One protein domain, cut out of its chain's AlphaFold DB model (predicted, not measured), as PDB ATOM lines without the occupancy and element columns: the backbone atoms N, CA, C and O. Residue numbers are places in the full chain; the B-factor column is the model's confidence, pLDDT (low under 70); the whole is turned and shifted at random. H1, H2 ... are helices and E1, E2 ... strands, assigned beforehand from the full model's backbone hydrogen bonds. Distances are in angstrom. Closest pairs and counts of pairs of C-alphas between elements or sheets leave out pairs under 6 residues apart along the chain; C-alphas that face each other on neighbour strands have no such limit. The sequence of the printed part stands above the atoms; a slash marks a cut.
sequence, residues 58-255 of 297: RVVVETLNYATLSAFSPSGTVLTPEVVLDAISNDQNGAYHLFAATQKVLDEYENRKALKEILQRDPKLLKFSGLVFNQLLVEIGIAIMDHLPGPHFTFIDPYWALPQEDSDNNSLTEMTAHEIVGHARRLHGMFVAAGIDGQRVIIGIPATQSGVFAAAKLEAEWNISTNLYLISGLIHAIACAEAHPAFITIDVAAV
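This is residues 58 to 255 of the 297 residues of a protein of Gymnopus androsaceus JB14 (UniProt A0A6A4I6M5). A curled parallel sheet of five strands has helices H5, H7, H8 and H9 wrapped over one face, making two layers. The long H5, over E2, is crossed by H3 on its residues 131 to 140, and the far ends of H3 and H5, joined through H4, reach away from the sheet; a loop of residues 162 to 176 reaches away elsewhere. The 198 printed residues include ten named helices and five strands, in the order H1 E1 H2 H3 H4 H5 E2 H6 H7 E3 H8 E4 H9 E5 H10, with sheet order E1 E2 E3 E4 E5. The class is mixed, helices and strands; the whole is compact, with radius of gyration of the C-alphas 17.3 A and spans of 49 by 49 by 32 A.

H1 is residues 66 to 72, beginning at C-alpha 66 (123.071, 120.182, 188.629). E1 is 76 to 78, H2 81 to 90, H3 92 to 110 with 26.7 A, H4 115 to 118, and H5 122 to 145 with 35.0 A. E2 is 152 to 155, H6 158 to 161, H7 177 to 193 with 24.0 A, E3 201 to 206 with 16.3 A, and H8 209 to 222 with 19.3 A. E4 is 226 to 231, H9 234 to 241, E5 247 to 251, and H10 252 to 255, ending at C-alpha 255 (124.897, 148.584, 195.956).

Across the strongly twisted sheet, N 153 and O 77 of E2 and E1 are 2.8 A apart, N 204 and O 154 of E3 and E2 2.7 A, N 227 and O 203 of E4 and E3 2.9 A, and N 249 and O 228 of E5 and E4 2.9 A. Strand-helix-strand units, parallel neighbour strands joined through helices, are E1, H2 H3 H4 H5, E2, and, with right-handed crossovers, E2, H6 H7, E3; E3, H8, E4; and E4, H9, E5. H5, the hub, is over E2 at a height of 10.2 A over the sheet; H9 is over E4 and E5 at 9.8 A. H5 touches H3 at a steep tilt of 54 degrees, opposite ways, closest at the C-alphas of Leu 136 and Ala 101, 5.0 A. H7 touches H8, closest at the C-alphas of Ala 177 and Ser 210, 4.5 A. H2 touches H3 only at the corner; H1 is not on the sheet. Every O i to N i+4 pair is within range in H1, H2, H3, H7, H8 and H9, and 18 of 20 in H5; H4, H6 and H10 are too short for such a pair.

The C-alphas farthest apart, of Ala 71 and Asn 169, are 52.8 A apart. The printed part has no cut; the link H6 to H7 is long, 15 residues. Mean pLDDT of the printed part is 84.4, under 70 at residue 72, residues 110 to 126 and 160 to 174.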
ATOM      1  N   ARG A  58     111.940 132.585 200.309       81.44
ATOM      2  CA  ARG A  58     112.164 131.601 199.246       81.44
ATOM      3  C   ARG A  58     113.587 131.765 198.730       81.44
ATOM      4  O   ARG A  58     114.010 132.885 198.460       81.44
ATOM      5  N   VAL A  59     114.313 130.659 198.593       82.06
ATOM      6  CA  VAL A  59     115.671 130.676 198.035       82.06
ATOM      7  C   VAL A  59     115.606 130.280 196.581       82.06
ATOM      8  O   VAL A  59     115.101 129.211 196.245       82.06
ATOM      9  N   VAL A  60     116.132 131.150 195.737       85.81
ATOM     10  CA  VAL A  60     116.429 130.849 194.345       85.81
ATOM     11  C   VAL A  60     117.932 130.678 194.194       85.81
ATOM     12  O   VAL A  60     118.698 131.226 194.987       85.81
ATOM     13  N   VAL A  61     118.354 129.902 193.205       85.50
ATOM     14  CA  VAL A  61     119.775 129.628 192.967       85.50
ATOM     15  C   VAL A  61     120.213 130.121 191.602       85.50
ATOM     16  O   VAL A  61     119.508 129.952 190.611       85.50
ATOM     17  N   GLU A  62     121.400 130.705 191.573       86.94
ATOM     18  CA  GLU A  62     122.070 131.226 190.386       86.94
ATOM     19  C   GLU A  62     123.248 130.291 190.065       86.94
ATOM     20  O   GLU A  62     124.383 130.531 190.464       86.94
ATOM     21  N   THR A  63     122.962 129.129 189.465       82.81
ATOM     22  CA  THR A  63     123.987 128.129 189.121       82.81
ATOM     23  C   THR A  63     123.519 127.165 188.034       82.81
ATOM     24  O   THR A  63     122.333 126.847 187.940       82.81
ATOM     25  N   LEU A  64     124.484 126.658 187.263       81.81
ATOM     26  CA  LEU A  64     124.307 125.593 186.271       81.81
ATOM     27  C   LEU A  64     124.829 124.233 186.741       81.81
ATOM     28  O   LEU A  64     124.709 123.235 186.038       81.81
ATOM     29  N   ASN A  65     125.344 124.156 187.971       81.06
ATOM     30  CA  ASN A  65     125.795 122.901 188.546       81.06
ATOM     31  C   ASN A  65     124.605 122.076 189.068       81.06
ATOM     32  O   ASN A  65     124.102 122.305 190.173       81.06
ATOM     33  N   TYR A  66     124.193 121.068 188.296       78.06
ATOM     34  CA  TYR A  66     123.071 120.182 188.629       78.06
ATOM     35  C   TYR A  66     123.233 119.437 189.966       78.06
ATOM     36  O   TYR A  66     122.239 119.170 190.653       78.06
ATOM     37  N   ALA A  67     124.470 119.134 190.380       75.19
ATOM     38  CA  ALA A  67     124.729 118.484 191.665       75.19
ATOM     39  C   ALA A  67     124.349 119.408 192.832       75.19
ATOM     40  O   ALA A  67     123.721 118.970 193.798       75.19
ATOM     41  N   THR A  68     124.647 120.706 192.706       72.75
ATOM     42  CA  THR A  68     124.242 121.730 193.677       72.75
ATOM     43  C   THR A  68     122.721 121.890 193.721       72.75
ATOM     44  O   THR A  68     122.150 121.979 194.808       72.75
ATOM     45  N   LEU A  69     122.044 121.871 192.566       74.19
ATOM     46  CA  LEU A  69     120.578 121.977 192.500       74.19
ATOM     47  C   LEU A  69     119.887 120.840 193.269       74.19
ATOM     48  O   LEU A  69     118.949 121.080 194.031       74.19
ATOM     49  N   SER A  70     120.398 119.618 193.115       71.50
ATOM     50  CA  SER A  70     119.844 118.418 193.752       71.50
ATOM     51  C   SER A  70     120.061 118.401 195.271       71.50
ATOM     52  O   SER A  70     119.218 117.900 196.011       71.50
ATOM     53  N   ALA A  71     121.172 118.969 195.751       71.62
ATOM     54  CA  ALA A  71     121.530 118.953 197.169       71.62
ATOM     55  C   ALA A  71     120.676 119.897 198.037       71.62
ATOM     56  O   ALA A  71     120.436 119.594 199.204       71.62
ATOM     57  N   PHE A  72     120.216 121.031 197.490       67.62
ATOM     58  CA  PHE A  72     119.607 122.108 198.285       67.62
ATOM     59  C   PHE A  72     118.107 122.338 198.041       67.62
ATOM     60  O   PHE A  72     117.524 123.180 198.721       67.62
ATOM     61  N   SER A  73     117.470 121.597 197.119       72.69
ATOM     62  CA  SER A  73     116.026 121.693 196.797       72.69
ATOM     63  C   SER A  73     115.472 123.137 196.792       72.69
ATOM     64  O   SER A  73     114.526 123.451 197.525       72.69
ATOM     65  N   PRO A  74     116.078 124.060 196.022       81.69
ATOM     66  CA  PRO A  74     115.703 125.470 196.015       81.69
ATOM     67  C   PRO A  74     114.287 125.704 195.477       81.69
ATOM     68  O   PRO A  74     113.710 124.899 194.751       81.69
ATOM     69  N   SER A  75     113.723 126.864 195.816       85.50
ATOM     70  CA  SER A  75     112.382 127.272 195.392       85.50
ATOM     71  C   SER A  75     112.281 127.665 193.921       85.50
ATOM     72  O   SER A  75     111.160 127.781 193.442       85.50
ATOM     73  N   GLY A  76     113.395 127.919 193.236       89.62
ATOM     74  CA  GLY A  76     113.452 128.348 191.838       89.62
ATOM     75  C   GLY A  76     114.891 128.592 191.393       89.62
ATOM     76  O   GLY A  76     115.822 128.456 192.192       89.62
ATOM     77  N   THR A  77     115.080 128.957 190.131       91.56
ATOM     78  CA  THR A  77     116.408 129.163 189.537       91.56
ATOM     79  C   THR A  77     116.503 130.482 188.803       91.56
ATOM     80  O   THR A  77     115.506 130.982 188.296       91.56
ATOM     81  N   VAL A  78     117.701 131.050 188.756       91.94
ATOM     82  CA  VAL A  78     117.982 132.322 188.099       91.94
ATOM     83  C   VAL A  78     119.145 132.130 187.151       91.94
ATOM     84  O   VAL A  78     120.200 131.635 187.540       91.94
ATOM     85  N   LEU A  79     118.938 132.531 185.907       92.62
ATOM     86  CA  LEU A  79     119.969 132.612 184.897       92.62
ATOM     87  C   LEU A  79     120.357 134.077 184.711       92.62
ATOM     88  O   LEU A  79     119.498 134.954 184.638       92.62
ATOM     89  N   THR A  80     121.656 134.333 184.643       90.62
ATOM     90  CA  THR A  80     122.233 135.669 184.472       90.62
ATOM     91  C   THR A  80     123.326 135.619 183.411       90.62
ATOM     92  O   THR A  80     123.862 134.535 183.147       90.62
ATOM     93  N   PRO A  81     123.673 136.758 182.784       90.19
ATOM     94  CA  PRO A  81     124.758 136.802 181.810       90.19
ATOM     95  C   PRO A  81     126.062 136.218 182.358       90.19
ATOM     96  O   PRO A  81     126.748 135.486 181.647       90.19
ATOM     97  N   GLU A  82     126.377 136.488 183.629       88.44
ATOM     98  CA  GLU A  82     127.598 136.001 184.269       88.44
ATOM     99  C   GLU A  82     127.619 134.472 184.374       88.44
ATOM    100  O   GLU A  82     128.620 133.848 184.026       88.44
ATOM    101  N   VAL A  83     126.508 133.859 184.792       88.50
ATOM    102  CA  VAL A  83     126.398 132.396 184.899       88.50
ATOM    103  C   VAL A  83     126.458 131.722 183.533       88.50
ATOM    104  O   VAL A  83     127.101 130.684 183.389       88.50
ATOM    105  N   VAL A  84     125.807 132.303 182.521       90.88
ATOM    106  CA  VAL A  84     125.857 131.776 181.150       90.88
ATOM    107  C   VAL A  84     127.285 131.834 180.616       90.88
ATOM    108  O   VAL A  84     127.775 130.846 180.070       90.88
ATOM    109  N   LEU A  85     127.971 132.964 180.801       89.94
ATOM    110  CA  LEU A  85     129.352 133.135 180.360       89.94
ATOM    111  C   LEU A  85     130.298 132.150 181.058       89.94
ATOM    112  O   LEU A  85     131.113 131.512 180.386       89.94
ATOM    113  N   ASP A  86     130.181 132.011 182.380       87.62
ATOM    114  CA  ASP A  86     130.995 131.076 183.156       87.62
ATOM    115  C   ASP A  86     130.783 129.635 182.685       87.62
ATOM    116  O   ASP A  86     131.750 128.928 182.409       87.62
ATOM    117  N   ALA A  87     129.533 129.220 182.467       86.44
ATOM    118  CA  ALA A  87     129.255 127.870 181.999       86.44
ATOM    119  C   ALA A  87     129.770 127.600 180.585       86.44
ATOM    120  O   ALA A  87     130.311 126.529 180.340       86.44
ATOM    121  N   ILE A  88     129.656 128.547 179.650       88.25
ATOM    122  CA  ILE A  88     130.243 128.370 178.311       88.25
ATOM    123  C   ILE A  88     131.771 128.238 178.402       88.25
ATOM    124  O   ILE A  88     132.367 127.472 177.646       88.25
ATOM    125  N   SER A  89     132.402 128.991 179.305       86.25
ATOM    126  CA  SER A  89     133.865 129.079 179.393       86.25
ATOM    127  C   SER A  89     134.488 127.911 180.158       86.25
ATOM    128  O   SER A  89     135.568 127.448 179.796       86.25
ATOM    129  N   ASN A  90     133.821 127.452 181.220       79.50
ATOM    130  CA  ASN A  90     134.412 126.598 182.248       79.50
ATOM    131  C   ASN A  90     133.632 125.295 182.506       79.50
ATOM    132  O   ASN A  90     134.155 124.418 183.194       79.50
ATOM    133  N   ASP A  91     132.418 125.130 181.963       79.44
ATOM    134  CA  ASP A  91     131.587 123.934 182.149       79.44
ATOM    135  C   ASP A  91     131.378 123.178 180.826       79.44
ATOM    136  O   ASP A  91     130.909 123.713 179.818       79.44
ATOM    137  N   GLN A  92     131.665 121.877 180.838       78.31
ATOM    138  CA  GLN A  92     131.416 121.001 179.696       78.31
ATOM    139  C   GLN A  92     129.926 120.971 179.309       78.31
ATOM    140  O   GLN A  92     129.603 120.857 178.124       78.31
ATOM    141  N   ASN A  93     129.016 121.130 180.278       82.38
ATOM    142  CA  ASN A  93     127.579 121.210 180.006       82.38
ATOM    143  C   ASN A  93     127.205 122.504 179.275       82.38
ATOM    144  O   ASN A  93     126.366 122.478 178.376       82.38
ATOM    145  N   GLY A  94     127.837 123.630 179.621       85.44
ATOM    146  CA  GLY A  94     127.595 124.909 178.952       85.44
ATOM    147  C   GLY A  94     128.024 124.874 177.485       85.44
ATOM    148  O   GLY A  94     127.261 125.279 176.607       85.44
ATOM    149  N   ALA A  95     129.194 124.295 177.198       87.50
ATOM    150  CA  ALA A  95     129.660 124.087 175.827       87.50
ATOM    151  C   ALA A  95     128.728 123.162 175.016       87.50
ATOM    152  O   ALA A  95     128.459 123.426 173.841       87.50
ATOM    153  N   TYR A  96     128.200 122.101 175.641       91.19
ATOM    154  CA  TYR A  96     127.219 121.213 175.011       91.19
ATOM    155  C   TYR A  96     125.926 121.951 174.647       91.19
ATOM    156  O   TYR A  96     125.465 121.849 173.510       91.19
ATOM    157  N   HIS A  97     125.368 122.735 175.573       92.31
ATOM    158  CA  HIS A  97     124.147 123.507 175.326       92.31
ATOM    159  C   HIS A  97     124.339 124.568 174.242       92.31
ATOM    160  O   HIS A  97     123.456 124.756 173.411       92.31
ATOM    161  N   LEU A  98     125.515 125.204 174.179       93.25
ATOM    162  CA  LEU A  98     125.862 126.120 173.089       93.25
ATOM    163  C   LEU A  98     125.906 125.405 171.737       93.25
ATOM    164  O   LEU A  98     125.357 125.908 170.753       93.25
ATOM    165  N   PHE A  99     126.525 124.225 171.680       92.12
ATOM    166  CA  PHE A  99     126.530 123.407 170.473       92.12
ATOM    167  C   PHE A  99     125.105 123.015 170.058       92.12
ATOM    168  O   PHE A  99     124.733 123.230 168.906       92.12
ATOM    169  N   ALA A 100     124.293 122.505 170.988       93.00
ATOM    170  CA  ALA A 100     122.916 122.091 170.725       93.00
ATOM    171  C   ALA A 100     122.044 123.260 170.242       93.00
ATOM    172  O   ALA A 100     121.332 123.128 169.246       93.00
ATOM    173  N   ALA A 101     122.149 124.421 170.891       93.38
ATOM    174  CA  ALA A 101     121.458 125.638 170.485       93.38
ATOM    175  C   ALA A 101     121.871 126.085 169.079       93.38
ATOM    176  O   ALA A 101     121.021 126.408 168.252       93.38
ATOM    177  N   THR A 102     123.173 126.047 168.783       91.31
ATOM    178  CA  THR A 102     123.692 126.393 167.456       91.31
ATOM    179  C   THR A 102     123.153 125.443 166.391       91.31
ATOM    180  O   THR A 102     122.669 125.913 165.366       91.31
ATOM    181  N   GLN A 103     123.181 124.129 166.636       89.69
ATOM    182  CA  GLN A 103     122.655 123.130 165.700       89.69
ATOM    183  C   GLN A 103     121.156 123.310 165.451       89.69
ATOM    184  O   GLN A 103     120.746 123.385 164.301       89.69
ATOM    185  N   LYS A 104     120.343 123.490 166.501       89.56
ATOM    186  CA  LYS A 104     118.896 123.727 166.357       89.56
ATOM    187  C   LYS A 104     118.595 124.953 165.499       89.56
ATOM    188  O   LYS A 104     117.763 124.887 164.598       89.56
ATOM    189  N   VAL A 105     119.303 126.058 165.740       87.56
ATOM    190  CA  VAL A 105     119.155 127.257 164.909       87.56
ATOM    191  C   VAL A 105     119.608 126.961 163.477       87.56
ATOM    192  O   VAL A 105     118.894 127.298 162.540       87.56
ATOM    193  N   LEU A 106     120.748 126.299 163.270       84.56
ATOM    194  CA  LEU A 106     121.210 125.929 161.930       84.56
ATOM    195  C   LEU A 106     120.180 125.071 161.178       84.56
ATOM    196  O   LEU A 106     119.846 125.416 160.048       84.56
ATOM    197  N   ASP A 107     119.612 124.046 161.806       84.56
ATOM    198  CA  ASP A 107     118.613 123.150 161.209       84.56
ATOM    199  C   ASP A 107     117.326 123.895 160.806       84.56
ATOM    200  O   ASP A 107     116.763 123.683 159.721       84.56
ATOM    201  N   GLU A 108     116.866 124.834 161.638       78.31
ATOM    202  CA  GLU A 108     115.746 125.719 161.298       78.31
ATOM    203  C   GLU A 108     116.050 126.622 160.087       78.31
ATOM    204  O   GLU A 108     115.139 127.004 159.337       78.31
ATOM    205  N   TYR A 109     117.325 126.963 159.877       70.81
ATOM    206  CA  TYR A 109     117.802 127.787 158.766       70.81
ATOM    207  C   TYR A 109     118.143 126.988 157.496       70.81
ATOM    208  O   TYR A 109     117.953 127.512 156.393       70.81
ATOM    209  N   GLU A 110     118.613 125.740 157.597       63.75
ATOM    210  CA  GLU A 110     118.917 124.876 156.446       63.75
ATOM    211  C   GLU A 110     117.647 124.515 155.675       63.75
ATOM    212  O   GLU A 110     117.630 124.567 154.440       63.75
ATOM    213  N   ASN A 111     116.532 124.335 156.388       57.09
ATOM    214  CA  ASN A 111     115.198 124.224 155.796       57.09
ATOM    215  C   ASN A 111     114.766 125.477 155.000       57.09
ATOM    216  O   ASN A 111     113.782 125.436 154.260       57.09
ATOM    217  N   ARG A 112     115.503 126.595 155.096       56.81
ATOM    218  CA  ARG A 112     115.218 127.858 154.402       56.81
ATOM    219  C   ARG A 112     116.293 128.307 153.408       56.81
ATOM    220  O   ARG A 112     116.388 129.500 153.185       56.81
ATOM    221  N   LYS A 113     117.106 127.448 152.774       52.84
ATOM    222  CA  LYS A 113     118.007 127.816 151.631       52.84
ATOM    223  C   LYS A 113     118.995 129.004 151.844       52.84
ATOM    224  O   LYS A 113     119.750 129.315 150.928       52.84
ATOM    225  N   ALA A 114     119.032 129.653 153.012       56.34
ATOM    226  CA  ALA A 114     119.586 130.999 153.230       56.34
ATOM    227  C   ALA A 114     120.927 131.013 153.987       56.34
ATOM    228  O   ALA A 114     121.536 132.068 154.169       56.34
ATOM    229  N   LEU A 115     121.406 129.848 154.425       53.97
ATOM    230  CA  LEU A 115     122.502 129.728 155.388       53.97
ATOM    231  C   LEU A 115     123.866 130.160 154.812       53.97
ATOM    232  O   LEU A 115     124.620 130.880 155.467       53.97
ATOM    233  N   LYS A 116     124.136 129.855 153.533       55.75
ATOM    234  CA  LYS A 116     125.350 130.321 152.830       55.75
ATOM    235  C   LYS A 116     125.397 131.842 152.628       55.75
ATOM    236  O   LYS A 116     126.482 132.410 152.598       55.75
ATOM    237  N   GLU A 117     124.248 132.511 152.533       55.50
ATOM    238  CA  GLU A 117     124.177 133.973 152.390       55.50
ATOM    239  C   GLU A 117     124.207 134.726 153.730       55.50
ATOM    240  O   GLU A 117     124.369 135.949 153.734       55.50
ATOM    241  N   ILE A 118     123.978 134.036 154.853       54.47
ATOM    242  CA  ILE A 118     124.010 134.599 156.214       54.47
ATOM    243  C   ILE A 118     125.444 134.740 156.711       54.47
ATOM    244  O   ILE A 118     125.806 135.787 157.236       54.47
ATOM    245  N   LEU A 119     126.277 133.734 156.454       55.38
ATOM    246  CA  LEU A 119     127.676 133.711 156.886       55.38
ATOM    247  C   LEU A 119     128.584 134.679 156.103       55.38
ATOM    248  O   LEU A 119     129.702 134.936 156.531       55.38
ATOM    249  N   GLN A 120     128.126 135.228 154.972       55.72
ATOM    250  CA  GLN A 120     128.944 136.070 154.086       55.72
ATOM    251  C   GLN A 120     128.730 137.591 154.248       55.72
ATOM    252  O   GLN A 120     129.318 138.361 153.492       55.72
ATOM    253  N   ARG A 121     127.917 138.065 155.209       49.00
ATOM    254  CA  ARG A 121     127.750 139.508 155.491       49.00
ATOM    255  C   ARG A 121     127.589 139.794 156.990       49.00
ATOM    256  O   ARG A 121     126.641 139.313 157.609       49.00
ATOM    257  N   ASP A 122     128.452 140.663 157.517       57.72
ATOM    258  CA  ASP A 122     128.550 141.101 158.924       57.72
ATOM    259  C   ASP A 122     127.215 141.430 159.649       57.72
ATOM    260  O   ASP A 122     127.046 141.029 160.800       57.72
ATOM    261  N   PRO A 123     126.179 142.034 159.022       54.78
ATOM    262  CA  PRO A 123     124.909 142.321 159.710       54.78
ATOM    263  C   PRO A 123     124.030 141.087 159.976       54.78
ATOM    264  O   PRO A 123     123.141 141.115 160.830       54.78
ATOM    265  N   LYS A 124     124.215 140.001 159.211       57.56
ATOM    266  CA  LYS A 124     123.429 138.765 159.368       57.56
ATOM    267  C   LYS A 124     124.004 137.866 160.469       57.56
ATOM    268  O   LYS A 124     123.237 137.128 161.083       57.56
ATOM    269  N   LEU A 125     125.300 137.992 160.766       63.22
ATOM    270  CA  LEU A 125     125.967 137.332 161.893       63.22
ATOM    271  C   LEU A 125     125.408 137.800 163.239       63.22
ATOM    272  O   LEU A 125     125.123 136.956 164.078       63.22
ATOM    273  N   LEU A 126     125.150 139.102 163.413       65.06
ATOM    274  CA  LEU A 126     124.581 139.637 164.660       65.06
ATOM    275  C   LEU A 126     123.145 139.142 164.916       65.06
ATOM    276  O   LEU A 126     122.755 138.848 166.044       65.06
ATOM    277  N   LYS A 127     122.341 139.004 163.854       70.50
ATOM    278  CA  LYS A 127     120.999 138.409 163.969       70.50
ATOM    279  C   LYS A 127     121.070 136.917 164.275       70.50
ATOM    280  O   LYS A 127     120.270 136.424 165.061       70.50
ATOM    281  N   PHE A 128     122.007 136.210 163.648       77.06
ATOM    282  CA  PHE A 128     122.226 134.790 163.895       77.06
ATOM    283  C   PHE A 128     122.690 134.539 165.334       77.06
ATOM    284  O   PHE A 128     122.091 133.715 166.020       77.06
ATOM    285  N   SER A 129     123.677 135.291 165.826       80.50
ATOM    286  CA  SER A 129     124.167 135.164 167.201       80.50
ATOM    287  C   SER A 129     123.072 135.453 168.224       80.50
ATOM    288  O   SER A 129     122.938 134.693 169.174       80.50
ATOM    289  N   GLY A 130     122.225 136.465 168.002       82.44
ATOM    290  CA  GLY A 130     121.086 136.737 168.882       82.44
ATOM    291  C   GLY A 130     120.046 135.608 168.917       82.44
ATOM    292  O   GLY A 130     119.446 135.347 169.959       82.44
ATOM    293  N   LEU A 131     119.839 134.896 167.805       84.38
ATOM    294  CA  LEU A 131     118.963 133.719 167.779       84.38
ATOM    295  C   LEU A 131     119.584 132.530 168.508       84.38
ATOM    296  O   LEU A 131     118.903 131.903 169.315       84.38
ATOM    297  N   VAL A 132     120.871 132.261 168.271       90.19
ATOM    298  CA  VAL A 132     121.620 131.223 168.995       90.19
ATOM    299  C   VAL A 132     121.639 131.521 170.490       90.19
ATOM    300  O   VAL A 132     121.448 130.609 171.286       90.19
ATOM    301  N   PHE A 133     121.797 132.785 170.880       91.56
ATOM    302  CA  PHE A 133     121.777 133.199 172.278       91.56
ATOM    303  C   PHE A 133     120.422 132.925 172.935       91.56
ATOM    304  O   PHE A 133     120.370 132.262 173.965       91.56
ATOM    305  N   ASN A 134     119.312 133.337 172.314       91.94
ATOM    306  CA  ASN A 134     117.981 133.019 172.843       91.94
ATOM    307  C   ASN A 134     117.747 131.506 172.927       91.94
ATOM    308  O   ASN A 134     117.211 131.028 173.925       91.94
ATOM    309  N   GLN A 135     118.172 130.747 171.911       94.06
ATOM    310  CA  GLN A 135     118.055 129.291 171.936       94.06
ATOM    311  C   GLN A 135     118.889 128.687 173.068       94.06
ATOM    312  O   GLN A 135     118.408 127.804 173.767       94.06
ATOM    313  N   LEU A 136     120.100 129.192 173.304       95.00
ATOM    314  CA  LEU A 136     120.957 128.762 174.404       95.00
ATOM    315  C   LEU A 136     120.285 128.970 175.764       95.00
ATOM    316  O   LEU A 136     120.294 128.055 176.587       95.00
ATOM    317  N   LEU A 137     119.680 130.139 175.995       95.38
ATOM    318  CA  LEU A 137     118.946 130.408 177.235       95.38
ATOM    319  C   LEU A 137     117.803 129.404 177.439       95.38
ATOM    320  O   LEU A 137     117.562 128.973 178.566       95.38
ATOM    321  N   VAL A 138     117.126 129.011 176.357       95.62
ATOM    322  CA  VAL A 138     116.048 128.016 176.384       95.62
ATOM    323  C   VAL A 138     116.584 126.617 176.685       95.62
ATOM    324  O   VAL A 138     116.060 125.969 177.586       95.62
ATOM    325  N   GLU A 139     117.646 126.164 176.009       94.38
ATOM    326  CA  GLU A 139     118.262 124.847 176.262       94.38
ATOM    327  C   GLU A 139     118.724 124.708 177.714       94.38
ATOM    328  O   GLU A 139     118.392 123.738 178.398       94.38
ATOM    329  N   ILE A 140     119.444 125.720 178.199       93.50
ATOM    330  CA  ILE A 140     119.912 125.779 179.578       93.50
ATOM    331  C   ILE A 140     118.720 125.787 180.543       93.50
ATOM    332  O   ILE A 140     118.699 125.026 181.511       93.50
ATOM    333  N   GLY A 141     117.719 126.629 180.283       93.25
ATOM    334  CA  GLY A 141     116.553 126.755 181.147       93.25
ATOM    335  C   GLY A 141     115.764 125.451 181.261       93.25
ATOM    336  O   GLY A 141     115.414 125.059 182.371       93.25
ATOM    337  N   ILE A 142     115.528 124.750 180.147       92.94
ATOM    338  CA  ILE A 142     114.845 123.445 180.136       92.94
ATOM    339  C   ILE A 142     115.626 122.432 180.974       92.94
ATOM    340  O   ILE A 142     115.056 121.833 181.884       92.94
ATOM    341  N   ALA A 143     116.936 122.312 180.740       90.94
ATOM    342  CA  ALA A 143     117.780 121.366 181.467       90.94
ATOM    343  C   ALA A 143     117.757 121.604 182.989       90.94
ATOM    344  O   ALA A 143     117.733 120.661 183.777       90.94
ATOM    345  N   ILE A 144     117.722 122.865 183.425       89.12
ATOM    346  CA  ILE A 144     117.584 123.209 184.846       89.12
ATOM    347  C   ILE A 144     116.175 122.895 185.368       89.12
ATOM    348  O   ILE A 144     116.019 122.387 186.481       89.12
ATOM    349  N   MET A 145     115.141 123.245 184.601       89.88
ATOM    350  CA  MET A 145     113.741 123.108 185.008       89.88
ATOM    351  C   MET A 145     113.280 121.654 185.126       89.88
ATOM    352  O   MET A 145     112.340 121.400 185.883       89.88
ATOM    353  N   ASP A 146     113.949 120.717 184.454       88.31
ATOM    354  CA  ASP A 146     113.730 119.275 184.627       88.31
ATOM    355  C   ASP A 146     114.116 118.791 186.032       88.31
ATOM    356  O   ASP A 146     113.530 117.845 186.561       88.31
ATOM    357  N   HIS A 147     115.069 119.465 186.680       84.38
ATOM    358  CA  HIS A 147     115.521 119.122 188.027       84.38
ATOM    359  C   HIS A 147     114.757 119.851 189.137       84.38
ATOM    360  O   HIS A 147     114.796 119.419 190.291       84.38
ATOM    361  N   LEU A 148     114.075 120.958 188.825       84.19
ATOM    362  CA  LEU A 148     113.442 121.819 189.824       84.19
ATOM    363  C   LEU A 148     112.064 122.298 189.360       84.19
ATOM    364  O   LEU A 148     111.990 122.982 188.346       84.19
ATOM    365  N   PRO A 149     110.978 122.053 190.121       83.31
ATOM    366  CA  PRO A 149     109.610 122.416 189.726       83.31
ATOM    367  C   PRO A 149     109.277 123.910 189.909       83.31
ATOM    368  O   PRO A 149     108.175 124.345 189.584       83.31
ATOM    369  N   GLY A 150     110.201 124.702 190.457       89.06
ATOM    370  CA  GLY A 150     109.996 126.119 190.759       89.06
ATOM    371  C   GLY A 150     109.996 127.047 189.535       89.06
ATOM    372  O   GLY A 150     110.219 126.592 188.409       89.06
ATOM    373  N   PRO A 151     109.752 128.354 189.746       93.81
ATOM    374  CA  PRO A 151     109.988 129.385 188.743       93.81
ATOM    375  C   PRO A 151     111.438 129.396 188.244       93.81
ATOM    376  O   PRO A 151     112.375 129.219 189.029       93.81
ATOM    377  N   HIS A 152     111.601 129.663 186.954       95.25
ATOM    378  CA  HIS A 152     112.872 129.882 186.285       95.25
ATOM    379  C   HIS A 152     112.934 131.317 185.767       95.25
ATOM    380  O   HIS A 152     112.141 131.729 184.917       95.25
ATOM    381  N   PHE A 153     113.880 132.082 186.291       96.25
ATOM    382  CA  PHE A 153     114.169 133.434 185.851       96.25
ATOM    383  C   PHE A 153     115.209 133.354 184.738       96.25
ATOM    384  O   PHE A 153     116.325 132.888 184.959       96.25
ATOM    385  N   THR A 154     114.838 133.814 183.553       96.06
ATOM    386  CA  THR A 154     115.744 134.039 182.422       96.06
ATOM    387  C   THR A 154     115.850 135.543 182.169       96.06
ATOM    388  O   THR A 154     115.334 136.331 182.959       96.06
ATOM    389  N   PHE A 155     116.504 135.983 181.101       95.06
ATOM    390  CA  PHE A 155     116.651 137.404 180.797       95.06
ATOM    391  C   PHE A 155     116.661 137.661 179.293       95.06
ATOM    392  O   PHE A 155     117.053 136.805 178.503       95.06
ATOM    393  N   ILE A 156     116.230 138.856 178.898       92.62
ATOM    394  CA  ILE A 156     116.530 139.371 177.561       92.62
ATOM    395  C   ILE A 156     117.984 139.835 177.531       92.62
ATOM    396  O   ILE A 156     118.468 140.395 178.511       92.62
ATOM    397  N   ASP A 157     118.669 139.641 176.412       87.06
ATOM    398  CA  ASP A 157     120.051 140.097 176.266       87.06
ATOM    399  C   ASP A 157     120.174 141.612 176.564       87.06
ATOM    400  O   ASP A 157     119.540 142.439 175.891       87.06
ATOM    401  N   PRO A 158     120.979 141.986 177.577       79.19
ATOM    402  CA  PRO A 158     121.128 143.368 178.005       79.19
ATOM    403  C   PRO A 158     121.903 144.227 177.002       79.19
ATOM    404  O   PRO A 158     121.819 145.448 177.098       79.19
ATOM    405  N   TYR A 159     122.628 143.636 176.044       74.06
ATOM    406  CA  TYR A 159     123.378 144.379 175.030       74.06
ATOM    407  C   TYR A 159     122.481 145.366 174.274       74.06
ATOM    408  O   TYR A 159     122.863 146.516 174.062       74.06
ATOM    409  N   TRP A 160     121.255 144.957 173.938       65.75
ATOM    410  CA  TRP A 160     120.301 145.831 173.252       65.75
ATOM    411  C   TRP A 160     119.640 146.852 174.183       65.75
ATOM    412  O   TRP A 160     119.247 147.921 173.730       65.75
ATOM    413  N   ALA A 161     119.565 146.583 175.487       57.44
ATOM    414  CA  ALA A 161     119.037 147.544 176.456       57.44
ATOM    415  C   ALA A 161     119.996 148.716 176.736       57.44
ATOM    416  O   ALA A 161     119.588 149.695 177.362       57.44
ATOM    417  N   LEU A 162     121.257 148.622 176.299       57.66
ATOM    418  CA  LEU A 162     122.243 149.685 176.439       57.66
ATOM    419  C   LEU A 162     122.259 150.596 175.205       57.66
ATOM    420  O   LEU A 162     122.132 150.099 174.084       57.66
ATOM    421  N   PRO A 163     122.467 151.912 175.392       55.44
ATOM    422  CA  PRO A 163     122.637 152.830 174.279       55.44
ATOM    423  C   PRO A 163     123.830 152.423 173.406       55.44
ATOM    424  O   PRO A 163     124.964 152.379 173.885       55.44
ATOM    425  N   GLN A 164     123.575 152.124 172.135       59.44
ATOM    426  CA  GLN A 164     124.619 151.813 171.160       59.44
ATOM    427  C   GLN A 164     125.041 153.093 170.439       59.44
ATOM    428  O   GLN A 164     124.183 153.886 170.046       59.44
ATOM    429  N   GLU A 165     126.348 153.292 170.259       56.75
ATOM    430  CA  GLU A 165     126.847 154.334 169.363       56.75
ATOM    431  C   GLU A 165     126.481 153.949 167.931       56.75
ATOM    432  O   GLU A 165     126.971 152.962 167.383       56.75
ATOM    433  N   ASP A 166     125.581 154.721 167.334       55.53
ATOM    434  CA  ASP A 166     125.226 154.569 165.935       55.53
ATOM    435  C   ASP A 166     126.407 155.076 165.093       55.53
ATOM    436  O   ASP A 166     126.654 156.288 165.024       55.53
ATOM    437  N   SER A 167     127.157 154.144 164.490       54.00
ATOM    438  CA  SER A 167     128.387 154.396 163.718       54.00
ATOM    439  C   SER A 167     128.234 155.487 162.654       54.00
ATOM    440  O   SER A 167     129.213 156.133 162.285       54.00
ATOM    441  N   ASP A 168     127.004 155.700 162.182       61.25
ATOM    442  CA  ASP A 168     126.687 156.630 161.104       61.25
ATOM    443  C   ASP A 168     126.211 158.010 161.600       61.25
ATOM    444  O   ASP A 168     126.287 158.974 160.841       61.25
ATOM    445  N   ASN A 169     125.756 158.151 162.858       57.06
ATOM    446  CA  ASN A 169     125.055 159.365 163.317       57.06
ATOM    447  C   ASN A 169     125.469 159.907 164.694       57.06
ATOM    448  O   ASN A 169     124.896 160.906 165.134       57.06
ATOM    449  N   ASN A 170     126.439 159.294 165.387       54.69
ATOM    450  CA  ASN A 170     126.859 159.701 166.740       54.69
ATOM    451  C   ASN A 170     125.666 159.838 167.717       54.69
ATOM    452  O   ASN A 170     125.670 160.665 168.632       54.69
ATOM    453  N   SER A 171     124.614 159.053 167.463       54.31
ATOM    454  CA  SER A 171     123.387 159.003 168.246       54.31
ATOM    455  C   SER A 171     123.412 157.743 169.090       54.31
ATOM    456  O   SER A 171     123.804 156.678 168.624       54.31
ATOM    457  N   LEU A 172     122.995 157.882 170.339       56.84
ATOM    458  CA  LEU A 172     122.836 156.777 171.264       56.84
ATOM    459  C   LEU A 172     121.460 156.151 171.026       56.84
ATOM    460  O   LEU A 172     120.442 156.752 171.368       56.84
ATOM    461  N   THR A 173     121.427 154.972 170.412       61.22
ATOM    462  CA  THR A 173     120.175 154.240 170.174       61.22
ATOM    463  C   THR A 173     119.978 153.230 171.297       61.22
ATOM    464  O   THR A 173     120.720 152.255 171.393       61.22
ATOM    465  N   GLU A 174     119.003 153.478 172.173       67.00
ATOM    466  CA  GLU A 174     118.515 152.495 173.146       67.00
ATOM    467  C   GLU A 174     117.326 151.714 172.572       67.00
ATOM    468  O   GLU A 174     116.550 152.236 171.767       67.00
ATOM    469  N   MET A 175     117.163 150.462 172.996       73.75
ATOM    470  CA  MET A 175     116.025 149.645 172.586       73.75
ATOM    471  C   MET A 175     114.715 150.219 173.121       73.75
ATOM    472  O   MET A 175     114.546 150.487 174.314       73.75
ATOM    473  N   THR A 176     113.753 150.365 172.220       87.81
ATOM    474  CA  THR A 176     112.427 150.872 172.555       87.81
ATOM    475  C   THR A 176     111.639 149.839 173.357       87.81
ATOM    476  O   THR A 176     111.811 148.626 173.207       87.81
ATOM    477  N   ALA A 177     110.672 150.301 174.154       90.44
ATOM    478  CA  ALA A 177     109.763 149.403 174.869       90.44
ATOM    479  C   ALA A 177     109.066 148.388 173.932       90.44
ATOM    480  O   ALA A 177     108.812 147.254 174.326       90.44
ATOM    481  N   HIS A 178     108.773 148.766 172.680       91.50
ATOM    482  CA  HIS A 178     108.152 147.866 171.702       91.50
ATOM    483  C   HIS A 178     109.078 146.714 171.293       91.50
ATOM    484  O   HIS A 178     108.640 145.564 171.211       91.50
ATOM    485  N   GLU A 179     110.357 147.005 171.068       89.06
ATOM    486  CA  GLU A 179     111.353 145.985 170.750       89.06
ATOM    487  C   GLU A 179     111.563 145.050 171.942       89.06
ATOM    488  O   GLU A 179     111.536 143.833 171.757       89.06
ATOM    489  N   ILE A 180     111.679 145.586 173.165       92.38
ATOM    490  CA  ILE A 180     111.814 144.781 174.393       92.38
ATOM    491  C   ILE A 180     110.651 143.789 174.515       92.38
ATOM    492  O   ILE A 180     110.874 142.592 174.710       92.38
ATOM    493  N   VAL A 181     109.410 144.256 174.324       94.69
ATOM    494  CA  VAL A 181     108.213 143.398 174.312       94.69
ATOM    495  C   VAL A 181     108.332 142.304 173.246       94.69
ATOM    496  O   VAL A 181     108.029 141.142 173.514       94.69
ATOM    497  N   GLY A 182     108.791 142.645 172.040       92.38
ATOM    498  CA  GLY A 182     108.989 141.686 170.953       92.38
ATOM    499  C   GLY A 182     110.007 140.591 171.288       92.38
ATOM    500  O   GLY A 182     109.756 139.414 171.011       92.38
ATOM    501  N   HIS A 183     111.126 140.955 171.916       91.00
ATOM    502  CA  HIS A 183     112.158 140.011 172.347       91.00
ATOM    503  C   HIS A 183     111.674 139.119 173.494       91.00
ATOM    504  O   HIS A 183     111.785 137.897 173.397       91.00
ATOM    505  N   ALA A 184     111.065 139.706 174.527       95.00
ATOM    506  CA  ALA A 184     110.519 138.971 175.665       95.00
ATOM    507  C   ALA A 184     109.455 137.952 175.232       95.00
ATOM    508  O   ALA A 184     109.520 136.784 175.612       95.00
ATOM    509  N   ARG A 185     108.517 138.358 174.365       96.06
ATOM    510  CA  ARG A 185     107.481 137.465 173.823       96.06
ATOM    511  C   ARG A 185     108.059 136.338 172.982       96.06
ATOM    512  O   ARG A 185     107.556 135.221 173.040       96.06
ATOM    513  N   ARG A 186     109.094 136.621 172.186       93.38
ATOM    514  CA  ARG A 186     109.772 135.588 171.396       93.38
ATOM    515  C   ARG A 186     110.416 134.556 172.312       93.38
ATOM    516  O   ARG A 186     110.152 133.375 172.136       93.38
ATOM    517  N   LEU A 187     111.207 135.003 173.286       95.00
ATOM    518  CA  LEU A 187     111.890 134.121 174.231       95.00
ATOM    519  C   LEU A 187     110.888 133.283 175.037       95.00
ATOM    520  O   LEU A 187     111.020 132.064 175.108       95.00
ATOM    521  N   HIS A 188     109.839 133.915 175.568       96.44
ATOM    522  CA  HIS A 188     108.751 133.222 176.265       96.44
ATOM    523  C   HIS A 188     108.073 132.172 175.374       96.44
ATOM    524  O   HIS A 188     107.922 131.019 175.774       96.44
ATOM    525  N   GLY A 189     107.756 132.532 174.128       96.44
ATOM    526  CA  GLY A 189     107.176 131.615 173.150       96.44
ATOM    527  C   GLY A 189     108.071 130.418 172.821       96.44
ATOM    528  O   GLY A 189     107.552 129.326 172.607       96.44
ATOM    529  N   MET A 190     109.398 130.584 172.828       95.69
ATOM    530  CA  MET A 190     110.343 129.478 172.627       95.69
ATOM    531  C   MET A 190     110.294 128.469 173.782       95.69
ATOM    532  O   MET A 190     110.272 127.266 173.531       95.69
ATOM    533  N   PHE A 191     110.189 128.932 175.033       96.62
ATOM    534  CA  PHE A 191     109.978 128.039 176.180       96.62
ATOM    535  C   PHE A 191     108.648 127.284 176.087       96.62
ATOM    536  O   PHE A 191     108.613 126.069 176.287       96.62
ATOM    537  N   VAL A 192     107.562 127.979 175.734       96.31
ATOM    538  CA  VAL A 192     106.240 127.354 175.568       96.31
ATOM    539  C   VAL A 192     106.251 126.319 174.439       96.31
ATOM    540  O   VAL A 192     105.708 125.228 174.597       96.31
ATOM    541  N   ALA A 193     106.913 126.620 173.318       94.56
ATOM    542  CA  ALA A 193     107.069 125.687 172.203       94.56
ATOM    543  C   ALA A 193     107.873 124.433 172.586       94.56
ATOM    544  O   ALA A 193     107.621 123.357 172.049       94.56
ATOM    545  N   ALA A 194     108.792 124.554 173.548       93.19
ATOM    546  CA  ALA A 194     109.527 123.432 174.120       93.19
ATOM    547  C   ALA A 194     108.733 122.637 175.181       93.19
ATOM    548  O   ALA A 194     109.280 121.729 175.802       93.19
ATOM    549  N   GLY A 195     107.450 122.953 175.391       94.56
ATOM    550  CA  GLY A 195     106.570 122.235 176.317       94.56
ATOM    551  C   GLY A 195     106.653 122.700 177.772       94.56
ATOM    552  O   GLY A 195     106.074 122.057 178.646       94.56
ATOM    553  N   ILE A 196     107.341 123.811 178.048       95.38
ATOM    554  CA  ILE A 196     107.386 124.406 179.385       95.38
ATOM    555  C   ILE A 196     106.125 125.241 179.622       95.38
ATOM    556  O   ILE A 196     105.710 126.028 178.772       95.38
ATOM    557  N   ASP A 197     105.531 125.109 180.810       94.94
ATOM    558  CA  ASP A 197     104.464 126.011 181.243       94.94
ATOM    559  C   ASP A 197     104.992 127.451 181.317       94.94
ATOM    560  O   ASP A 197     105.871 127.771 182.121       94.94
ATOM    561  N   GLY A 198     104.427 128.334 180.491       93.56
ATOM    562  CA  GLY A 198     104.835 129.730 180.398       93.56
ATOM    563  C   GLY A 198     104.712 130.510 181.710       93.56
ATOM    564  O   GLY A 198     105.392 131.520 181.853       93.56
ATOM    565  N   GLN A 199     103.901 130.059 182.675       94.25
ATOM    566  CA  GLN A 199     103.812 130.677 184.008       94.25
ATOM    567  C   GLN A 199     105.023 130.368 184.898       94.25
ATOM    568  O   GLN A 199     105.258 131.046 185.898       94.25
ATOM    569  N   ARG A 200     105.817 129.349 184.549       94.88
ATOM    570  CA  ARG A 200     107.070 129.038 185.245       94.88
ATOM    571  C   ARG A 200     108.232 129.907 184.784       94.88
ATOM    572  O   ARG A 200     109.252 129.919 185.465       94.88
ATOM    573  N   VAL A 201     108.101 130.604 183.657       96.81
ATOM    574  CA  VAL A 201     109.178 131.390 183.053       96.81
ATOM    575  C   VAL A 201     108.991 132.860 183.391       96.81
ATOM    576  O   VAL A 201     107.979 133.460 183.036       96.81
ATOM    577  N   ILE A 202     109.990 133.445 184.045       97.75
ATOM    578  CA  ILE A 202     110.023 134.867 184.375       97.75
ATOM    579  C   ILE A 202     111.078 135.535 183.508       97.75
ATOM    580  O   ILE A 202     112.256 135.175 183.564       97.75
ATOM    581  N   ILE A 203     110.660 136.515 182.710       97.44
ATOM    582  CA  ILE A 203     111.555 137.238 181.811       97.44
ATOM    583  C   ILE A 203     112.187 138.417 182.551       97.44
ATOM    584  O   ILE A 203     111.521 139.389 182.906       97.44
ATOM    585  N   GLY A 204     113.492 138.335 182.770       96.06
ATOM    586  CA  GLY A 204     114.317 139.419 183.279       96.06
ATOM    587  C   GLY A 204     114.447 140.541 182.257       96.06
ATOM    588  O   GLY A 204     114.861 140.299 181.123       96.06
ATOM    589  N   ILE A 205     114.130 141.767 182.668       95.31
ATOM    590  CA  ILE A 205     114.259 142.985 181.861       95.31
ATOM    591  C   ILE A 205     115.096 144.007 182.646       95.31
ATOM    592  O   ILE A 205     114.798 144.249 183.820       95.31
ATOM    593  N   PRO A 206     116.139 144.613 182.047       93.50
ATOM    594  CA  PRO A 206     116.864 145.705 182.682       93.50
ATOM    595  C   PRO A 206     115.908 146.833 183.063       93.50
ATOM    596  O   PRO A 206     115.089 147.259 182.246       93.50
ATOM    597  N   ALA A 207     116.026 147.336 184.285       93.56
ATOM    598  CA  ALA A 207     115.219 148.433 184.793       93.56
ATOM    599  C   ALA A 207     115.663 149.778 184.173       93.56
ATOM    600  O   ALA A 207     116.243 150.641 184.818       93.56
ATOM    601  N   THR A 208     115.453 149.943 182.870       92.62
ATOM    602  CA  THR A 208     115.526 151.234 182.172       92.62
ATOM    603  C   THR A 208     114.117 151.802 182.024       92.62
ATOM    604  O   THR A 208     113.138 151.088 182.227       92.62
ATOM    605  N   GLN A 209     113.972 153.068 181.624       91.88
ATOM    606  CA  GLN A 209     112.646 153.644 181.370       91.88
ATOM    607  C   GLN A 209     111.854 152.821 180.335       91.88
ATOM    608  O   GLN A 209     110.701 152.457 180.569       91.88
ATOM    609  N   SER A 210     112.494 152.464 179.217       92.81
ATOM    610  CA  SER A 210     111.913 151.584 178.197       92.81
ATOM    611  C   SER A 210     111.611 150.182 178.739       92.81
ATOM    612  O   SER A 210     110.570 149.612 178.406       92.81
ATOM    613  N   GLY A 211     112.468 149.649 179.617       94.06
ATOM    614  CA  GLY A 211     112.258 148.367 180.292       94.06
ATOM    615  C   GLY A 211     111.041 148.357 181.219       94.06
ATOM    616  O   GLY A 211     110.228 147.440 181.139       94.06
ATOM    617  N   VAL A 212     110.857 149.404 182.029       95.06
ATOM    618  CA  VAL A 212     109.697 149.575 182.923       95.06
ATOM    619  C   VAL A 212     108.395 149.617 182.114       95.06
ATOM    620  O   VAL A 212     107.449 148.893 182.424       95.06
ATOM    621  N   PHE A 213     108.348 150.380 181.016       95.75
ATOM    622  CA  PHE A 213     107.166 150.405 180.144       95.75
ATOM    623  C   PHE A 213     106.905 149.073 179.435       95.75
ATOM    624  O   PHE A 213     105.750 148.700 179.225       95.75
ATOM    625  N   ALA A 214     107.960 148.361 179.039       95.50
ATOM    626  CA  ALA A 214     107.822 147.046 178.434       95.50
ATOM    627  C   ALA A 214     107.281 146.016 179.433       95.50
ATOM    628  O   ALA A 214     106.384 145.256 179.075       95.50
ATOM    629  N   ALA A 215     107.773 146.028 180.677       96.38
ATOM    630  CA  ALA A 215     107.295 145.158 181.747       96.38
ATOM    631  C   ALA A 215     105.798 145.366 182.009       96.38
ATOM    632  O   ALA A 215     105.037 144.404 181.951       96.38
ATOM    633  N   ALA A 216     105.356 146.623 182.142       96.75
ATOM    634  CA  ALA A 216     103.940 146.950 182.326       96.75
ATOM    635  C   ALA A 216     103.050 146.364 181.214       96.75
ATOM    636  O   ALA A 216     101.997 145.788 181.483       96.75
ATOM    637  N   LYS A 217     103.485 146.464 179.949       97.00
ATOM    638  CA  LYS A 217     102.752 145.891 178.807       97.00
ATOM    639  C   LYS A 217     102.764 144.366 178.798       97.00
ATOM    640  O   LYS A 217     101.756 143.757 178.457       97.00
ATOM    641  N   LEU A 218     103.891 143.738 179.127       97.19
ATOM    642  CA  LEU A 218     104.016 142.277 179.147       97.19
ATOM    643  C   LEU A 218     103.113 141.648 180.210       97.19
ATOM    644  O   LEU A 218     102.416 140.679 179.909       97.19
ATOM    645  N   GLU A 219     103.074 142.233 181.404       95.62
ATOM    646  CA  GLU A 219     102.211 141.777 182.495       95.62
ATOM    647  C   GLU A 219     100.730 142.013 182.153       95.62
ATOM    648  O   GLU A 219      99.921 141.089 182.223       95.62
ATOM    649  N   ALA A 220     100.370 143.224 181.704       95.56
ATOM    650  CA  ALA A 220      98.973 143.608 181.494       95.56
ATOM    651  C   ALA A 220      98.335 143.028 180.218       95.56
ATOM    652  O   ALA A 220      97.172 142.627 180.241       95.56
ATOM    653  N   GLU A 221      99.058 143.013 179.094       96.56
ATOM    654  CA  GLU A 221      98.502 142.617 177.791       96.56
ATOM    655  C   GLU A 221      98.785 141.148 177.451       96.56
ATOM    656  O   GLU A 221      97.986 140.512 176.761       96.56
ATOM    657  N   TRP A 222      99.922 140.608 177.905       93.56
ATOM    658  CA  TRP A 222     100.405 139.280 177.502       93.56
ATOM    659  C   TRP A 222     100.406 138.255 178.635       93.56
ATOM    660  O   TRP A 222     100.600 137.071 178.356       93.56
ATOM    661  N   ASN A 223     100.167 138.678 179.882       95.31
ATOM    662  CA  ASN A 223     100.233 137.825 181.070       95.31
ATOM    663  C   ASN A 223     101.562 137.040 181.149       95.31
ATOM    664  O   ASN A 223     101.589 135.845 181.464       95.31
ATOM    665  N   ILE A 224     102.659 137.717 180.790       96.69
ATOM    666  CA  ILE A 224     104.029 137.205 180.881       96.69
ATOM    667  C   ILE A 224     104.666 137.821 182.121       96.69
ATOM    668  O   ILE A 224     104.879 139.030 182.154       96.69
ATOM    669  N   SER A 225     105.015 136.979 183.095       97.12
ATOM    670  CA  SER A 225     105.686 137.424 184.315       97.12
ATOM    671  C   SER A 225     107.085 137.958 184.024       97.12
ATOM    672  O   SER A 225     107.898 137.327 183.342       97.12
ATOM    673  N   THR A 226     107.378 139.115 184.592       96.94
ATOM    674  CA  THR A 226     108.607 139.870 184.384       96.94
ATOM    675  C   THR A 226     109.371 140.070 185.685       96.94
ATOM    676  O   THR A 226     108.812 140.082 186.783       96.94
ATOM    677  N   ASN A 227     110.688 140.200 185.552       96.75
ATOM    678  CA  ASN A 227     111.590 140.551 186.636       96.75
ATOM    679  C   ASN A 227     112.400 141.788 186.245       96.75
ATOM    680  O   ASN A 227     113.280 141.695 185.389       96.75
ATOM    681  N   LEU A 228     112.138 142.933 186.874       95.88
ATOM    682  CA  LEU A 228     112.964 144.123 186.659       95.88
ATOM    683  C   LEU A 228     114.258 144.011 187.477       95.88
ATOM    684  O   LEU A 228     114.222 143.948 188.707       95.88
ATOM    685  N   TYR A 229     115.407 143.964 186.797       92.06
ATOM    686  CA  TYR A 229     116.728 143.791 187.418       92.06
ATOM    687  C   TYR A 229     117.661 144.985 187.146       92.06
ATOM    688  O   TYR A 229     117.360 145.836 186.315       92.06
ATOM    689  N   LEU A 230     118.792 145.060 187.863       90.19
ATOM    690  CA  LEU A 230     119.708 146.225 187.912       90.19
ATOM    691  C   LEU A 230     119.115 147.462 188.609       90.19
ATOM    692  O   LEU A 230     119.441 148.606 188.288       90.19
ATOM    693  N   ILE A 231     118.255 147.242 189.603       90.62
ATOM    694  CA  ILE A 231     117.703 148.331 190.407       90.62
ATOM    695  C   ILE A 231     118.784 148.879 191.337       90.62
ATOM    696  O   ILE A 231     119.344 148.168 192.169       90.62
ATOM    697  N   SER A 232     119.046 150.174 191.197       86.50
ATOM    698  CA  SER A 232     120.183 150.868 191.807       86.50
ATOM    699  C   SER A 232     119.836 151.686 193.054       86.50
ATOM    700  O   SER A 232     120.734 152.145 193.757       86.50
ATOM    701  N   GLY A 233     118.553 151.893 193.363       89.12
ATOM    702  CA  GLY A 233     118.159 152.705 194.514       89.12
ATOM    703  C   GLY A 233     116.654 152.807 194.723       89.12
ATOM    704  O   GLY A 233     115.866 152.290 193.936       89.12
ATOM    705  N   LEU A 234     116.252 153.500 195.794       90.56
ATOM    706  CA  LEU A 234     114.850 153.588 196.215       90.56
ATOM    707  C   LEU A 234     113.953 154.271 195.185       90.56
ATOM    708  O   LEU A 234     112.929 153.711 194.828       90.56
ATOM    709  N   ILE A 235     114.342 155.442 194.682       92.75
ATOM    710  CA  ILE A 235     113.546 156.185 193.687       92.75
ATOM    711  C   ILE A 235     113.347 155.338 192.427       92.75
ATOM    712  O   ILE A 235     112.248 155.253 191.891       92.75
ATOM    713  N   HIS A 236     114.407 154.655 191.999       93.50
ATOM    714  CA  HIS A 236     114.351 153.753 190.862       93.50
ATOM    715  C   HIS A 236     113.418 152.557 191.134       93.50
ATOM    716  O   HIS A 236     112.576 152.225 190.304       93.50
ATOM    717  N   ALA A 237     113.495 151.961 192.325       93.62
ATOM    718  CA  ALA A 237     112.604 150.880 192.728       93.62
ATOM    719  C   ALA A 237     111.134 151.330 192.809       93.62
ATOM    720  O   ALA A 237     110.250 150.559 192.455       93.62
ATOM    721  N   ILE A 238     110.868 152.568 193.241       93.88
ATOM    722  CA  ILE A 238     109.524 153.166 193.256       93.88
ATOM    723  C   ILE A 238     108.982 153.276 191.830       93.88
ATOM    724  O   ILE A 238     107.882 152.805 191.573       93.88
ATOM    725  N   ALA A 239     109.776 153.807 190.895       93.88
ATOM    726  CA  ALA A 239     109.388 153.892 189.487       93.88
ATOM    727  C   ALA A 239     109.120 152.507 188.869       93.88
ATOM    728  O   ALA A 239     108.167 152.336 188.117       93.88
ATOM    729  N   CYS A 240     109.919 151.494 189.223       95.31
ATOM    730  CA  CYS A 240     109.682 150.118 188.777       95.31
ATOM    731  C   CYS A 240     108.367 149.539 189.321       95.31
ATOM    732  O   CYS A 240     107.731 148.750 188.631       95.31
ATOM    733  N   ALA A 241     107.952 149.928 190.532       92.94
ATOM    734  CA  ALA A 241     106.724 149.426 191.148       92.94
ATOM    735  C   ALA A 241     105.464 149.875 190.389       92.94
ATOM    736  O   ALA A 241     104.475 149.151 190.374       92.94
ATOM    737  N   GLU A 242     105.503 151.032 189.718       91.06
ATOM    738  CA  GLU A 242     104.377 151.536 188.915       91.06
ATOM    739  C   GLU A 242     104.058 150.645 187.704       91.06
ATOM    740  O   GLU A 242     102.941 150.673 187.191       91.06
ATOM    741  N   ALA A 243     105.021 149.836 187.251       92.12
ATOM    742  CA  ALA A 243     104.817 148.870 186.176       92.12
ATOM    743  C   ALA A 243     104.216 147.536 186.644       92.12
ATOM    744  O   ALA A 243     103.943 146.691 185.794       92.12
ATOM    745  N   HIS A 244     104.020 147.341 187.955       93.06
ATOM    746  CA  HIS A 244     103.524 146.095 188.551       93.06
ATOM    747  C   HIS A 244     104.230 144.824 188.037       93.06
ATOM    748  O   HIS A 244     103.569 143.889 187.577       93.06
ATOM    749  N   PRO A 245     105.578 144.776 188.061       94.00
ATOM    750  CA  PRO A 245     106.295 143.573 187.669       94.00
ATOM    751  C   PRO A 245     106.034 142.458 188.689       94.00
ATOM    752  O   PRO A 245     106.003 142.701 189.896       94.00
ATOM    753  N   ALA A 246     105.961 141.207 188.232       93.50
ATOM    754  CA  ALA A 246     105.839 140.065 189.137       93.50
ATOM    755  C   ALA A 246     106.993 140.008 190.158       93.50
ATOM    756  O   ALA A 246     106.795 139.645 191.327       93.50
ATOM    757  N   PHE A 247     108.203 140.377 189.722       94.69
ATOM    758  CA  PHE A 247     109.396 140.392 190.556       94.69
ATOM    759  C   PHE A 247     110.281 141.615 190.313       94.69
ATOM    760  O   PHE A 247     110.333 142.182 189.220       94.69
ATOM    761  N   ILE A 248     111.057 141.967 191.335       93.75
ATOM    762  CA  ILE A 248     112.195 142.873 191.193       93.75
ATOM    763  C   ILE A 248     113.460 142.251 191.774       93.75
ATOM    764  O   ILE A 248     113.399 141.538 192.777       93.75
ATOM    765  N   THR A 249     114.612 142.549 191.174       92.31
ATOM    766  CA  THR A 249     115.918 142.050 191.617       92.31
ATOM    767  C   THR A 249     116.880 143.194 191.905       92.31
ATOM    768  O   THR A 249     117.199 144.004 191.030       92.31
ATOM    769  N   ILE A 250     117.389 143.217 193.136       90.44
ATOM    770  CA  ILE A 250     118.377 144.190 193.606       90.44
ATOM    771  C   ILE A 250     119.718 143.477 193.777       90.44
ATOM    772  O   ILE A 250     119.799 142.449 194.459       90.44
ATOM    773  N   ASP A 251     120.764 144.033 193.167       87.00
ATOM    774  CA  ASP A 251     122.133 143.552 193.340       87.00
ATOM    775  C   ASP A 251     122.719 144.130 194.630       87.00
ATOM    776  O   ASP A 251     123.048 145.316 194.717       87.00
ATOM    777  N   VAL A 252     122.809 143.290 195.662       85.25
ATOM    778  CA  VAL A 252     123.290 143.722 196.975       85.25
ATOM    779  C   VAL A 252     124.767 144.086 196.897       85.25
ATOM    780  O   VAL A 252     125.156 145.129 197.414       85.25
ATOM    781  N   ALA A 253     125.580 143.269 196.228       83.06
ATOM    782  CA  ALA A 253     127.022 143.469 196.158       83.06
ATOM    783  C   ALA A 253     127.370 144.790 195.458       83.06
ATOM    784  O   ALA A 253     128.160 145.575 195.987       83.06
ATOM    785  N   ALA A 254     126.725 145.080 194.324       85.38
ATOM    786  CA  ALA A 254     126.942 146.324 193.592       85.38
ATOM    787  C   ALA A 254     126.516 147.560 194.404       85.38
ATOM    788  O   ALA A 254     127.238 148.559 194.440       85.38
ATOM    789  N   VAL A 255     125.372 147.488 195.098       85.25
ATOM    790  CA  VAL A 255     124.897 148.584 195.956       85.25
ATOM    791  C   VAL A 255     125.865 148.824 197.112       85.25
ATOM    792  O   VAL A 255     126.238 149.970 197.359       85.25
TER     793      VAL A 255